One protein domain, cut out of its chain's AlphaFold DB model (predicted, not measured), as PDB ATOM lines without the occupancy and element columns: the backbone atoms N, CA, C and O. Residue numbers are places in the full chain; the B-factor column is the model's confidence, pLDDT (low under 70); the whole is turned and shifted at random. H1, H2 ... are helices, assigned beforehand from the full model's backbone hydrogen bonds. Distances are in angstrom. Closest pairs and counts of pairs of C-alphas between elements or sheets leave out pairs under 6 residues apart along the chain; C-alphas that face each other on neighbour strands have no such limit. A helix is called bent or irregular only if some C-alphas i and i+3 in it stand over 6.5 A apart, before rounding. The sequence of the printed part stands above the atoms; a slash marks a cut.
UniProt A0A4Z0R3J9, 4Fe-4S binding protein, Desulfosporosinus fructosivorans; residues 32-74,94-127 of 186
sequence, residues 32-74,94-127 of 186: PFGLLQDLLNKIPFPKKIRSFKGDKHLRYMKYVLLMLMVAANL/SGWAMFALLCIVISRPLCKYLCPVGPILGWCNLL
ATOM      1  N   PRO A  32     -25.588  37.540  23.220       76.94
ATOM      2  CA  PRO A  32     -24.768  38.751  23.249       76.94
ATOM      3  C   PRO A  32     -24.407  39.154  24.683       76.94
ATOM      4  O   PRO A  32     -23.258  39.481  24.964       76.94
ATOM      5  N   PHE A  33     -25.340  39.014  25.632       74.94
ATOM      6  CA  PHE A  33     -25.081  39.256  27.055       74.94
ATOM      7  C   PHE A  33     -24.071  38.270  27.655       74.94
ATOM      8  O   PHE A  33     -23.242  38.648  28.481       74.94
ATOM      9  N   GLY A  34     -24.115  37.002  27.236       76.56
ATOM     10  CA  GLY A  34     -23.160  35.987  27.681       76.56
ATOM     11  C   GLY A  34     -21.749  36.250  27.154       76.56
ATOM     12  O   GLY A  34     -20.775  36.054  27.882       76.56
ATOM     13  N   LEU A  35     -21.643  36.722  25.909       79.50
ATOM     14  CA  LEU A  35     -20.383  37.153  25.312       79.50
ATOM     15  C   LEU A  35     -19.845  38.417  25.995       79.50
ATOM     16  O   LEU A  35     -18.662  38.470  26.319       79.50
ATOM     17  N   LEU A  36     -20.712  39.391  26.280       79.50
ATOM     18  CA  LEU A  36     -20.345  40.611  26.996       79.50
ATOM     19  C   LEU A  36     -19.784  40.286  28.388       79.50
ATOM     20  O   LEU A  36     -18.709  40.757  28.743       79.50
ATOM     21  N   GLN A  37     -20.444  39.408  29.146       76.50
ATOM     22  CA  GLN A  37     -19.947  38.954  30.452       76.50
ATOM     23  C   GLN A  37     -18.635  38.180  30.345       76.50
ATOM     24  O   GLN A  37     -17.782  38.291  31.217       76.50
ATOM     25  N   ASP A  38     -18.445  37.403  29.280       78.25
ATOM     26  CA  ASP A  38     -17.180  36.715  29.035       78.25
ATOM     27  C   ASP A  38     -16.031  37.668  28.718       78.25
ATOM     28  O   ASP A  38     -14.897  37.403  29.124       78.25
ATOM     29  N   LEU A  39     -16.324  38.741  27.986       78.88
ATOM     30  CA  LEU A  39     -15.363  39.772  27.628       78.88
ATOM     31  C   LEU A  39     -14.997  40.619  28.850       78.88
ATOM     32  O   LEU A  39     -13.814  40.807  29.121       78.88
ATOM     33  N   LEU A  40     -15.988  41.022  29.650       74.06
ATOM     34  CA  LEU A  40     -15.777  41.702  30.932       74.06
ATOM     35  C   LEU A  40     -14.989  40.822  31.913       74.06
ATOM     36  O   LEU A  40     -14.073  41.286  32.583       74.06
ATOM     37  N   ASN A  41     -15.246  39.513  31.923       72.19
ATOM     38  CA  ASN A  41     -14.483  38.549  32.715       72.19
ATOM     39  C   ASN A  41     -13.056  38.313  32.166       72.19
ATOM     40  O   ASN A  41     -12.267  37.605  32.785       72.19
ATOM     41  N   LYS A  42     -12.665  38.901  31.032       76.06
ATOM     42  CA  LYS A  42     -11.264  38.895  30.580       76.06
ATOM     43  C   LYS A  42     -10.439  40.019  31.220       76.06
ATOM     44  O   LYS A  42      -9.214  39.947  31.185       76.06
ATOM     45  N   ILE A  43     -11.082  41.008  31.847       78.25
ATOM     46  CA  ILE A  43     -10.402  42.078  32.586       78.25
ATOM     47  C   ILE A  43      -9.700  41.457  33.817       78.25
ATOM     48  O   ILE A  43     -10.336  40.689  34.563       78.25
ATOM     49  N   PRO A  44      -8.389  41.712  34.014       58.78
ATOM     50  CA  PRO A  44      -7.571  41.067  35.040       58.78
ATOM     51  C   PRO A  44      -7.816  41.689  36.426       58.78
ATOM     52  O   PRO A  44      -7.027  42.494  36.905       58.78
ATOM     53  N   PHE A  45      -8.913  41.306  37.086       59.62
ATOM     54  CA  PHE A  45      -9.123  41.585  38.513       59.62
ATOM     55  C   PHE A  45      -8.611  40.415  39.384       59.62
ATOM     56  O   PHE A  45      -8.940  39.263  39.090       59.62
ATOM     57  N   PRO A  46      -7.844  40.682  40.465       51.56
ATOM     58  CA  PRO A  46      -7.059  39.671  41.189       51.56
ATOM     59  C   PRO A  46      -7.859  38.723  42.104       51.56
ATOM     60  O   PRO A  46      -7.322  37.706  42.533       51.56
ATOM     61  N   LYS A  47      -9.135  39.002  42.408       55.31
ATOM     62  CA  LYS A  47      -9.985  38.140  43.257       55.31
ATOM     63  C   LYS A  47     -11.368  37.933  42.636       55.31
ATOM     64  O   LYS A  47     -12.327  38.605  43.002       55.31
ATOM     65  N   LYS A  48     -11.481  36.993  41.692       61.19
ATOM     66  CA  LYS A  48     -12.787  36.529  41.190       61.19
ATOM     67  C   LYS A  48     -13.379  35.486  42.123       61.19
ATOM     68  O   LYS A  48     -12.736  34.483  42.424       61.19
ATOM     69  N   ILE A  49     -14.618  35.710  42.545       63.88
ATOM     70  CA  ILE A  49     -15.350  34.797  43.420       63.88
ATOM     71  C   ILE A  49     -16.044  33.774  42.516       63.88
ATOM     72  O   ILE A  49     -16.981  34.099  41.784       63.88
ATOM     73  N   ARG A  50     -15.531  32.540  42.509       59.03
ATOM     74  CA  ARG A  50     -16.048  31.444  41.673       59.03
ATOM     75  C   ARG A  50     -17.385  30.911  42.205       59.03
ATOM     76  O   ARG A  50     -18.383  30.912  41.477       59.03
ATOM     77  N   SER A  51     -17.399  30.577  43.497       59.78
ATOM     78  CA  SER A  51     -18.542  30.028  44.220       59.78
ATOM     79  C   SER A  51     -18.465  30.426  45.695       59.78
ATOM     80  O   SER A  51     -17.421  30.288  46.333       59.78
ATOM     81  N   PHE A  52     -19.565  30.957  46.229       63.06
ATOM     82  CA  PHE A  52     -19.754  31.220  47.659       63.06
ATOM     83  C   PHE A  52     -20.609  30.096  48.263       63.06
ATOM     84  O   PHE A  52     -21.384  29.463  47.548       63.06
ATOM     85  N   LYS A  53     -20.550  29.856  49.581       52.28
ATOM     86  CA  LYS A  53     -21.314  28.774  50.250       52.28
ATOM     87  C   LYS A  53     -22.842  28.870  50.025       52.28
ATOM     88  O   LYS A  53     -23.542  27.869  50.126       52.28
ATOM     89  N   GLY A  54     -23.342  30.054  49.651       60.12
ATOM     90  CA  GLY A  54     -24.734  30.328  49.267       60.12
ATOM     91  C   GLY A  54     -25.062  30.256  47.765       60.12
ATOM     92  O   GLY A  54     -26.217  30.484  47.406       60.12
ATOM     93  N   ASP A  55     -24.112  29.930  46.874       68.69
ATOM     94  CA  ASP A  55     -24.327  29.923  45.410       68.69
ATOM     95  C   ASP A  55     -25.514  29.027  45.019       68.69
ATOM     96  O   ASP A  55     -26.343  29.415  44.200       68.69
ATOM     97  N   LYS A  56     -25.677  27.885  45.699       71.56
ATOM     98  CA  LYS A  56     -26.787  26.946  45.476       71.56
ATOM     99  C   LYS A  56     -28.166  27.584  45.692       71.56
ATOM    100  O   LYS A  56     -29.088  27.290  44.937       71.56
ATOM    101  N   HIS A  57     -28.308  28.454  46.695       74.38
ATOM    102  CA  HIS A  57     -29.581  29.102  47.018       74.38
ATOM    103  C   HIS A  57     -29.876  30.265  46.060       74.38
ATOM    104  O   HIS A  57     -30.967  30.343  45.502       74.38
ATOM    105  N   LEU A  58     -28.874  31.097  45.752       71.31
ATOM    106  CA  LEU A  58     -29.007  32.165  44.746       71.31
ATOM    107  C   LEU A  58     -29.349  31.601  43.361       71.31
ATOM    108  O   LEU A  58     -30.114  32.180  42.596       71.31
ATOM    109  N   ARG A  59     -28.807  30.431  43.043       72.81
ATOM    110  CA  ARG A  59     -29.080  29.689  41.814       72.81
ATOM    111  C   ARG A  59     -30.486  29.089  41.779       72.81
ATOM    112  O   ARG A  59     -31.000  28.851  40.689       72.81
ATOM    113  N   TYR A  60     -31.121  28.875  42.934       78.62
ATOM    114  CA  TYR A  60     -32.533  28.494  43.034       78.62
ATOM    115  C   TYR A  60     -33.473  29.699  42.855       78.62
ATOM    116  O   TYR A  60     -34.557  29.556  42.294       78.62
ATOM    117  N   MET A  61     -33.024  30.908  43.216       75.38
ATOM    118  CA  MET A  61     -33.799  32.154  43.096       75.38
ATOM    119  C   MET A  61     -34.322  32.420  41.671       75.38
ATOM    120  O   MET A  61     -35.408  32.969  41.504       75.38
ATOM    121  N   LYS A  62     -33.621  31.951  40.628       77.50
ATOM    122  CA  LYS A  62     -34.090  32.043  39.230       77.50
ATOM    123  C   LYS A  62     -35.428  31.321  38.978       77.50
ATOM    124  O   LYS A  62     -36.179  31.736  38.102       77.50
ATOM    125  N   TYR A  63     -35.727  30.244  39.718       79.00
ATOM    126  CA  TYR A  63     -36.997  29.512  39.606       79.00
ATOM    127  C   TYR A  63     -38.140  30.288  40.261       79.00
ATOM    128  O   TYR A  63     -39.247  30.305  39.732       79.00
ATOM    129  N   VAL A  64     -37.848  30.985  41.364       79.56
ATOM    130  CA  VAL A  64     -38.790  31.905  42.013       79.56
ATOM    131  C   VAL A  64     -39.114  33.071  41.078       79.56
ATOM    132  O   VAL A  64     -40.281  33.391  40.891       79.56
ATOM    133  N   LEU A  65     -38.103  33.641  40.411       76.31
ATOM    134  CA  LEU A  65     -38.299  34.700  39.417       76.31
ATOM    135  C   LEU A  65     -39.169  34.236  38.236       76.31
ATOM    136  O   LEU A  65     -40.053  34.970  37.801       76.31
ATOM    137  N   LEU A  66     -38.951  33.013  37.739       75.00
ATOM    138  CA  LEU A  66     -39.780  32.433  36.679       75.00
ATOM    139  C   LEU A  66     -41.239  32.260  37.130       75.00
ATOM    140  O   LEU A  66     -42.145  32.668  36.408       75.00
ATOM    141  N   MET A  67     -41.465  31.697  38.322       77.31
ATOM    142  CA  MET A  67     -42.802  31.535  38.909       77.31
ATOM    143  C   MET A  67     -43.511  32.880  39.083       77.31
ATOM    144  O   MET A  67     -44.678  33.001  38.729       77.31
ATOM    145  N   LEU A  68     -42.798  33.903  39.562       78.69
ATOM    146  CA  LEU A  68     -43.329  35.257  39.721       78.69
ATOM    147  C   LEU A  68     -43.723  35.869  38.372       78.69
ATOM    148  O   LEU A  68     -44.793  36.456  38.258       78.69
ATOM    149  N   MET A  69     -42.897  35.686  37.339       67.44
ATOM    150  CA  MET A  69     -43.188  36.181  35.992       67.44
ATOM    151  C   MET A  69     -44.437  35.513  35.399       67.44
ATOM    152  O   MET A  69     -45.284  36.192  34.823       67.44
ATOM    153  N   VAL A  70     -44.585  34.196  35.572       77.38
ATOM    154  CA  VAL A  70     -45.777  33.453  35.127       77.38
ATOM    155  C   VAL A  70     -47.018  33.878  35.916       77.38
ATOM    156  O   VAL A  70     -48.058  34.137  35.317       77.38
ATOM    157  N   ALA A  71     -46.904  34.018  37.239       77.25
ATOM    158  CA  ALA A  71     -47.993  34.471  38.095       77.25
ATOM    159  C   ALA A  71     -48.467  35.882  37.715       77.25
ATOM    160  O   ALA A  71     -49.662  36.085  37.533       77.25
ATOM    161  N   ALA A  72     -47.553  36.835  37.506       72.69
ATOM    162  CA  ALA A  72     -47.897  38.199  37.101       72.69
ATOM    163  C   ALA A  72     -48.705  38.244  35.789       72.69
ATOM    164  O   ALA A  72     -49.664  39.007  35.682       72.69
ATOM    165  N   ASN A  73     -48.370  37.381  34.822       68.94
ATOM    166  CA  ASN A  73     -49.141  37.242  33.582       68.94
ATOM    167  C   ASN A  73     -50.530  36.632  33.832       68.94
ATOM    168  O   ASN A  73     -51.506  37.066  33.225       68.94
ATOM    169  N   LEU A  74     -50.637  35.653  34.737       69.19
ATOM    170  CA  LEU A  74     -51.906  35.002  35.077       69.19
ATOM    171  C   LEU A  74     -52.870  35.941  35.821       69.19
ATOM    172  O   LEU A  74     -54.075  35.878  35.606       69.19
ATOM    173  N   SER A  94     -26.978  53.611  38.737       55.38
ATOM    174  CA  SER A  94     -26.463  52.989  39.967       55.38
ATOM    175  C   SER A  94     -26.633  51.467  39.959       55.38
ATOM    176  O   SER A  94     -25.721  50.734  40.352       55.38
ATOM    177  N   GLY A  95     -27.766  50.976  39.445       64.75
ATOM    178  CA  GLY A  95     -28.073  49.554  39.334       64.75
ATOM    179  C   GLY A  95     -27.186  48.830  38.328       64.75
ATOM    180  O   GLY A  95     -26.703  47.741  38.627       64.75
ATOM    181  N   TRP A  96     -26.897  49.429  37.165       62.44
ATOM    182  CA  TRP A  96     -26.024  48.801  36.171       62.44
ATOM    183  C   TRP A  96     -24.559  48.955  36.518       62.44
ATOM    184  O   TRP A  96     -23.798  48.058  36.183       62.44
ATOM    185  N   ALA A  97     -24.159  50.005  37.241       65.00
ATOM    186  CA  ALA A  97     -22.820  50.075  37.814       65.00
ATOM    187  C   ALA A  97     -22.609  48.955  38.846       65.00
ATOM    188  O   ALA A  97     -21.643  48.203  38.740       65.00
ATOM    189  N   MET A  98     -23.549  48.756  39.780       67.06
ATOM    190  CA  MET A  98     -23.507  47.629  40.726       67.06
ATOM    191  C   MET A  98     -23.582  46.272  40.022       67.06
ATOM    192  O   MET A  98     -22.848  45.350  40.374       67.06
ATOM    193  N   PHE A  99     -24.424  46.140  38.998       70.12
ATOM    194  CA  PHE A  99     -24.549  44.915  38.218       70.12
ATOM    195  C   PHE A  99     -23.296  44.633  37.376       70.12
ATOM    196  O   PHE A  99     -22.866  43.485  37.284       70.12
ATOM    197  N   ALA A 100     -22.668  45.663  36.808       68.81
ATOM    198  CA  ALA A 100     -21.402  45.577  36.090       68.81
ATOM    199  C   ALA A 100     -20.259  45.203  37.040       68.81
ATOM    200  O   ALA A 100     -19.483  44.309  36.715       68.81
ATOM    201  N   LEU A 101     -20.211  45.788  38.242       70.75
ATOM    202  CA  LEU A 101     -19.294  45.379  39.310       70.75
ATOM    203  C   LEU A 101     -19.510  43.906  39.685       70.75
ATOM    204  O   LEU A 101     -18.551  43.138  39.742       70.75
ATOM    205  N   LEU A 102     -20.761  43.464  39.835       69.62
ATOM    206  CA  LEU A 102     -21.086  42.053  40.061       69.62
ATOM    207  C   LEU A 102     -20.640  41.158  38.896       69.62
ATOM    208  O   LEU A 102     -20.161  40.051  39.126       69.62
ATOM    209  N   CYS A 103     -20.768  41.628  37.653       65.38
ATOM    210  CA  CYS A 103     -20.295  40.921  36.459       65.38
ATOM    211  C   CYS A 103     -18.764  40.842  36.375       65.38
ATOM    212  O   CYS A 103     -18.244  39.927  35.736       65.38
ATOM    213  N   ILE A 104     -18.048  41.775  37.008       68.12
ATOM    214  CA  ILE A 104     -16.583  41.759  37.116       68.12
ATOM    215  C   ILE A 104     -16.136  40.770  38.206       68.12
ATOM    216  O   ILE A 104     -15.159  40.041  38.013       68.12
ATOM    217  N   VAL A 105     -16.859  40.709  39.330       68.69
ATOM    218  CA  VAL A 105     -16.504  39.884  40.500       68.69
ATOM    219  C   VAL A 105     -16.957  38.424  40.358       68.69
ATOM    220  O   VAL A 105     -16.212  37.515  40.738       68.69
ATOM    221  N   ILE A 106     -18.148  38.180  39.798       69.94
ATOM    222  CA  ILE A 106     -18.753  36.850  39.635       69.94
ATOM    223  C   ILE A 106     -18.737  36.446  38.162       69.94
ATOM    224  O   ILE A 106     -19.121  37.199  37.269       69.94
ATOM    225  N   SER A 107     -18.356  35.199  37.885       65.69
ATOM    226  CA  SER A 107     -18.444  34.656  36.527       65.69
ATOM    227  C   SER A 107     -19.907  34.429  36.114       65.69
ATOM    228  O   SER A 107     -20.571  33.541  36.646       65.69
ATOM    229  N   ARG A 108     -20.385  35.205  35.126       74.12
ATOM    230  CA  ARG A 108     -21.712  35.096  34.476       74.12
ATOM    231  C   ARG A 108     -22.927  35.152  35.438       74.12
ATOM    232  O   ARG A 108     -23.747  34.227  35.434       74.12
ATOM    233  N   PRO A 109     -23.099  36.226  36.235       73.19
ATOM    234  CA  PRO A 109     -24.156  36.310  37.251       73.19
ATOM    235  C   PRO A 109     -25.563  36.335  36.642       73.19
ATOM    236  O   PRO A 109     -26.477  35.727  37.194       73.19
ATOM    237  N   LEU A 110     -25.744  36.941  35.461       74.06
ATOM    238  CA  LEU A 110     -27.042  36.960  34.775       74.06
ATOM    239  C   LEU A 110     -27.500  35.540  34.421       74.06
ATOM    240  O   LEU A 110     -28.629  35.154  34.701       74.06
ATOM    241  N   CYS A 111     -26.616  34.738  33.822       76.62
ATOM    242  CA  CYS A 111     -26.949  33.376  33.409       76.62
ATOM    243  C   CYS A 111     -27.099  32.412  34.597       76.62
ATOM    244  O   CYS A 111     -27.800  31.405  34.458       76.62
ATOM    245  N   LYS A 112     -26.423  32.685  35.725       77.00
ATOM    246  CA  LYS A 112     -26.510  31.887  36.959       77.00
ATOM    247  C   LYS A 112     -27.758  32.215  37.789       77.00
ATOM    248  O   LYS A 112     -28.413  31.280  38.244       77.00
ATOM    249  N   TYR A 113     -28.098  33.496  37.957       75.19
ATOM    250  CA  TYR A 113     -29.078  33.931  38.964       75.19
ATOM    251  C   TYR A 113     -30.308  34.647  38.403       75.19
ATOM    252  O   TYR A 113     -31.382  34.514  38.978       75.19
ATOM    253  N   LEU A 114     -30.178  35.392  37.301       72.62
ATOM    254  CA  LEU A 114     -31.228  36.326  36.871       72.62
ATOM    255  C   LEU A 114     -31.985  35.887  35.612       72.62
ATOM    256  O   LEU A 114     -33.062  36.395  35.346       72.62
ATOM    257  N   CYS A 115     -31.445  34.961  34.816       76.50
ATOM    258  CA  CYS A 115     -32.043  34.579  33.539       76.50
ATOM    259  C   CYS A 115     -33.268  33.658  33.734       76.50
ATOM    260  O   CYS A 115     -33.073  32.478  34.059       76.50
ATOM    261  N   PRO A 116     -34.505  34.127  33.459       70.69
ATOM    262  CA  PRO A 116     -35.720  33.322  33.627       70.69
ATOM    263  C   PRO A 116     -35.823  32.210  32.573       70.69
ATOM    264  O   PRO A 116     -36.415  31.165  32.810       70.69
ATOM    265  N   VAL A 117     -35.173  32.388  31.420       69.56
ATOM    266  CA  VAL A 117     -35.110  31.393  30.335       69.56
ATOM    267  C   VAL A 117     -34.092  30.278  30.648       69.56
ATOM    268  O   VAL A 117     -34.131  29.188  30.080       69.56
ATOM    269  N   GLY A 118     -33.182  30.510  31.602       75.75
ATOM    270  CA  GLY A 118     -32.118  29.580  31.979       75.75
ATOM    271  C   GLY A 118     -32.599  28.217  32.508       75.75
ATOM    272  O   GLY A 118     -32.002  27.205  32.131       75.75
ATOM    273  N   PRO A 119     -33.613  28.142  33.390       77.19
ATOM    274  CA  PRO A 119     -34.267  26.895  33.792       77.19
ATOM    275  C   PRO A 119     -34.842  26.091  32.627       77.19
ATOM    276  O   PRO A 119     -34.528  24.909  32.499       77.19
ATOM    277  N   ILE A 120     -35.612  26.751  31.758       73.38
ATOM    278  CA  ILE A 120     -36.322  26.129  30.634       73.38
ATOM    279  C   ILE A 120     -35.313  25.484  29.677       73.38
ATOM    280  O   ILE A 120     -35.377  24.291  29.402       73.38
ATOM    281  N   LEU A 121     -34.288  26.240  29.268       73.50
ATOM    282  CA  LEU A 121     -33.224  25.736  28.388       73.50
ATOM    283  C   LEU A 121     -32.312  24.702  29.059       73.50
ATOM    284  O   LEU A 121     -31.630  23.933  28.381       73.50
ATOM    285  N   GLY A 122     -32.232  24.723  30.391       76.25
ATOM    286  CA  GLY A 122     -31.445  23.769  31.160       76.25
ATOM    287  C   GLY A 122     -32.073  22.387  31.213       76.25
ATOM    288  O   GLY A 122     -31.343  21.400  31.226       76.25
ATOM    289  N   TRP A 123     -33.401  22.307  31.157       78.75
ATOM    290  CA  TRP A 123     -34.107  21.035  31.042       78.75
ATOM    291  C   TRP A 123     -33.752  20.314  29.737       78.75
ATOM    292  O   TRP A 123     -33.470  19.118  29.736       78.75
ATOM    293  N   CYS A 124     -33.622  21.059  28.639       72.19
ATOM    294  CA  CYS A 124     -33.170  20.529  27.351       72.19
ATOM    295  C   CYS A 124     -31.728  19.994  27.390       72.19
ATOM    296  O   CYS A 124     -31.322  19.258  26.497       72.19
ATOM    297  N   ASN A 125     -30.942  20.304  28.427       73.38
ATOM    298  CA  ASN A 125     -29.602  19.741  28.596       73.38
ATOM    299  C   ASN A 125     -29.613  18.251  28.991       73.38
ATOM    300  O   ASN A 125     -28.573  17.600  28.876       73.38
ATOM    301  N   LEU A 126     -30.760  17.719  29.431       72.31
ATOM    302  CA  LEU A 126     -30.968  16.283  29.645       72.31
ATOM    303  C   LEU A 126     -31.193  15.527  28.327       72.31
ATOM    304  O   LEU A 126     -31.132  14.300  28.314       72.31
ATOM    305  N   LEU A 127     -31.448  16.232  27.221       72.44
ATOM    306  CA  LEU A 127     -31.651  15.590  25.927       72.44
ATOM    307  C   LEU A 127     -30.332  14.995  25.394       72.44
ATOM    308  O   LEU A 127     -29.256  15.589  25.580       72.44
TER     309      LEU A 127
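AT A GLANCE: This is residues 32 to 74 and 94 to 127 of the 186 residues of the protein "4Fe-4S binding protein" of Desulfosporosinus fructosivorans (UniProt A0A4Z0R3J9). Five helices make an open, splayed arrangement: the short helix H4 sits in the middle, and the longer helices spread out round it with few contacts among them. H1 and H3 meet at their ends in a corner near one end of H4, while the longest helix, H2, packs on H4 with residues 58 to 65 and meets H5 with residues 62 to 66; the last turns of H5 and the residue after it, residues 121 to 127, stick out, and the link of residues 41 to 54 swings wide of the middle between H1 and H2. The printed part has 77 residues with five named helices, H1 to H5 in that order, and no named strand, and its class is all helix. It is only just loose, close to compact, with a radius of gyration of the C-alphas of 14.0 A, and the C-alphas span 43 by 35 by 29 A.

HOW THE PARTS SIT: H1, residues 32 to 40, and H3, residues 94 to 105, touch only at their ends, and H3 does so with residues 103 to 104 alone. Their closest C-alphas, those of Leu 40 and Ile 104, are 6.2 A apart, and the two run the same way at a steep tilt of 65 degrees. H1 is close to but not clearly touching H4, residues 109 to 114, where the closest C-alphas, those of Gly 34 and Cys 111, are 7.3 A apart. H2, residues 55 to 74, touches H4 with residues 58 to 65 alone, with 10 pairs of C-alphas within 8 A. The closest of these are the C-alphas of Arg 59 and Tyr 113, 5.1 A apart, and the two helices run the same way at a steep tilt of 45 degrees. H2 touches H5, residues 117 to 126, with residues 62 to 66 alone, and the closest C-alphas, those of Tyr 63 and Pro 119, are 6.9 A apart. H2 and H5 run opposite ways at a steep tilt of 66 degrees. H3 and H4 are close but not clearly touching, with the C-alphas of Cys 103 and Pro 109, the closest, 6.1 A apart. H4 and H5 are also close but not clearly touching, with the C-alphas of Cys 111 and Gly 118, the closest, 6.6 A apart. H1 and H2, H2 and H3, H1 and H5, and H3 and H5 are apart. In H1, H3 and H4 every O i to N i+4 pair is within hydrogen-bond range, against 13 of 16 in H2 and 3 of 6 in H5.

IN THESE COORDINATES: H1 begins at C-alpha 32, (-24.768, 38.751, 23.249), and is 12.2 A long from first to last C-alpha. H2 measures 29.9 A and ends at C-alpha 74, (-51.906, 35.002, 35.077); it is neither bent nor irregular, but only just: C-alphas 59 and 62 are 6.1 A apart. H3 measures 16.5 A and H4 7.1 A; H4 too is only just neither bent nor irregular, with C-alphas 111 and 114 6.2 A apart. H5 measures 15.7 A and ends at C-alpha 126, (-30.968, 16.283, 29.645).

THE WHOLE: The two C-alphas farthest apart, those of Pro 46 and Leu 74, are 45.5 A from each other. Residues 75 to 93 are not printed, and C-alphas 74 and 94 are 31.5 A apart across this cut, which lies in the link from H2 to H3. The link from H1 to H2 is long, with 14 residues; those from H3 to H4 and from H4 to H5 are tight. The mean pLDDT of the printed part is 71.1, and 28 residues are under 70, among them residues 44 to 55, 94 to 98 and 102 to 107.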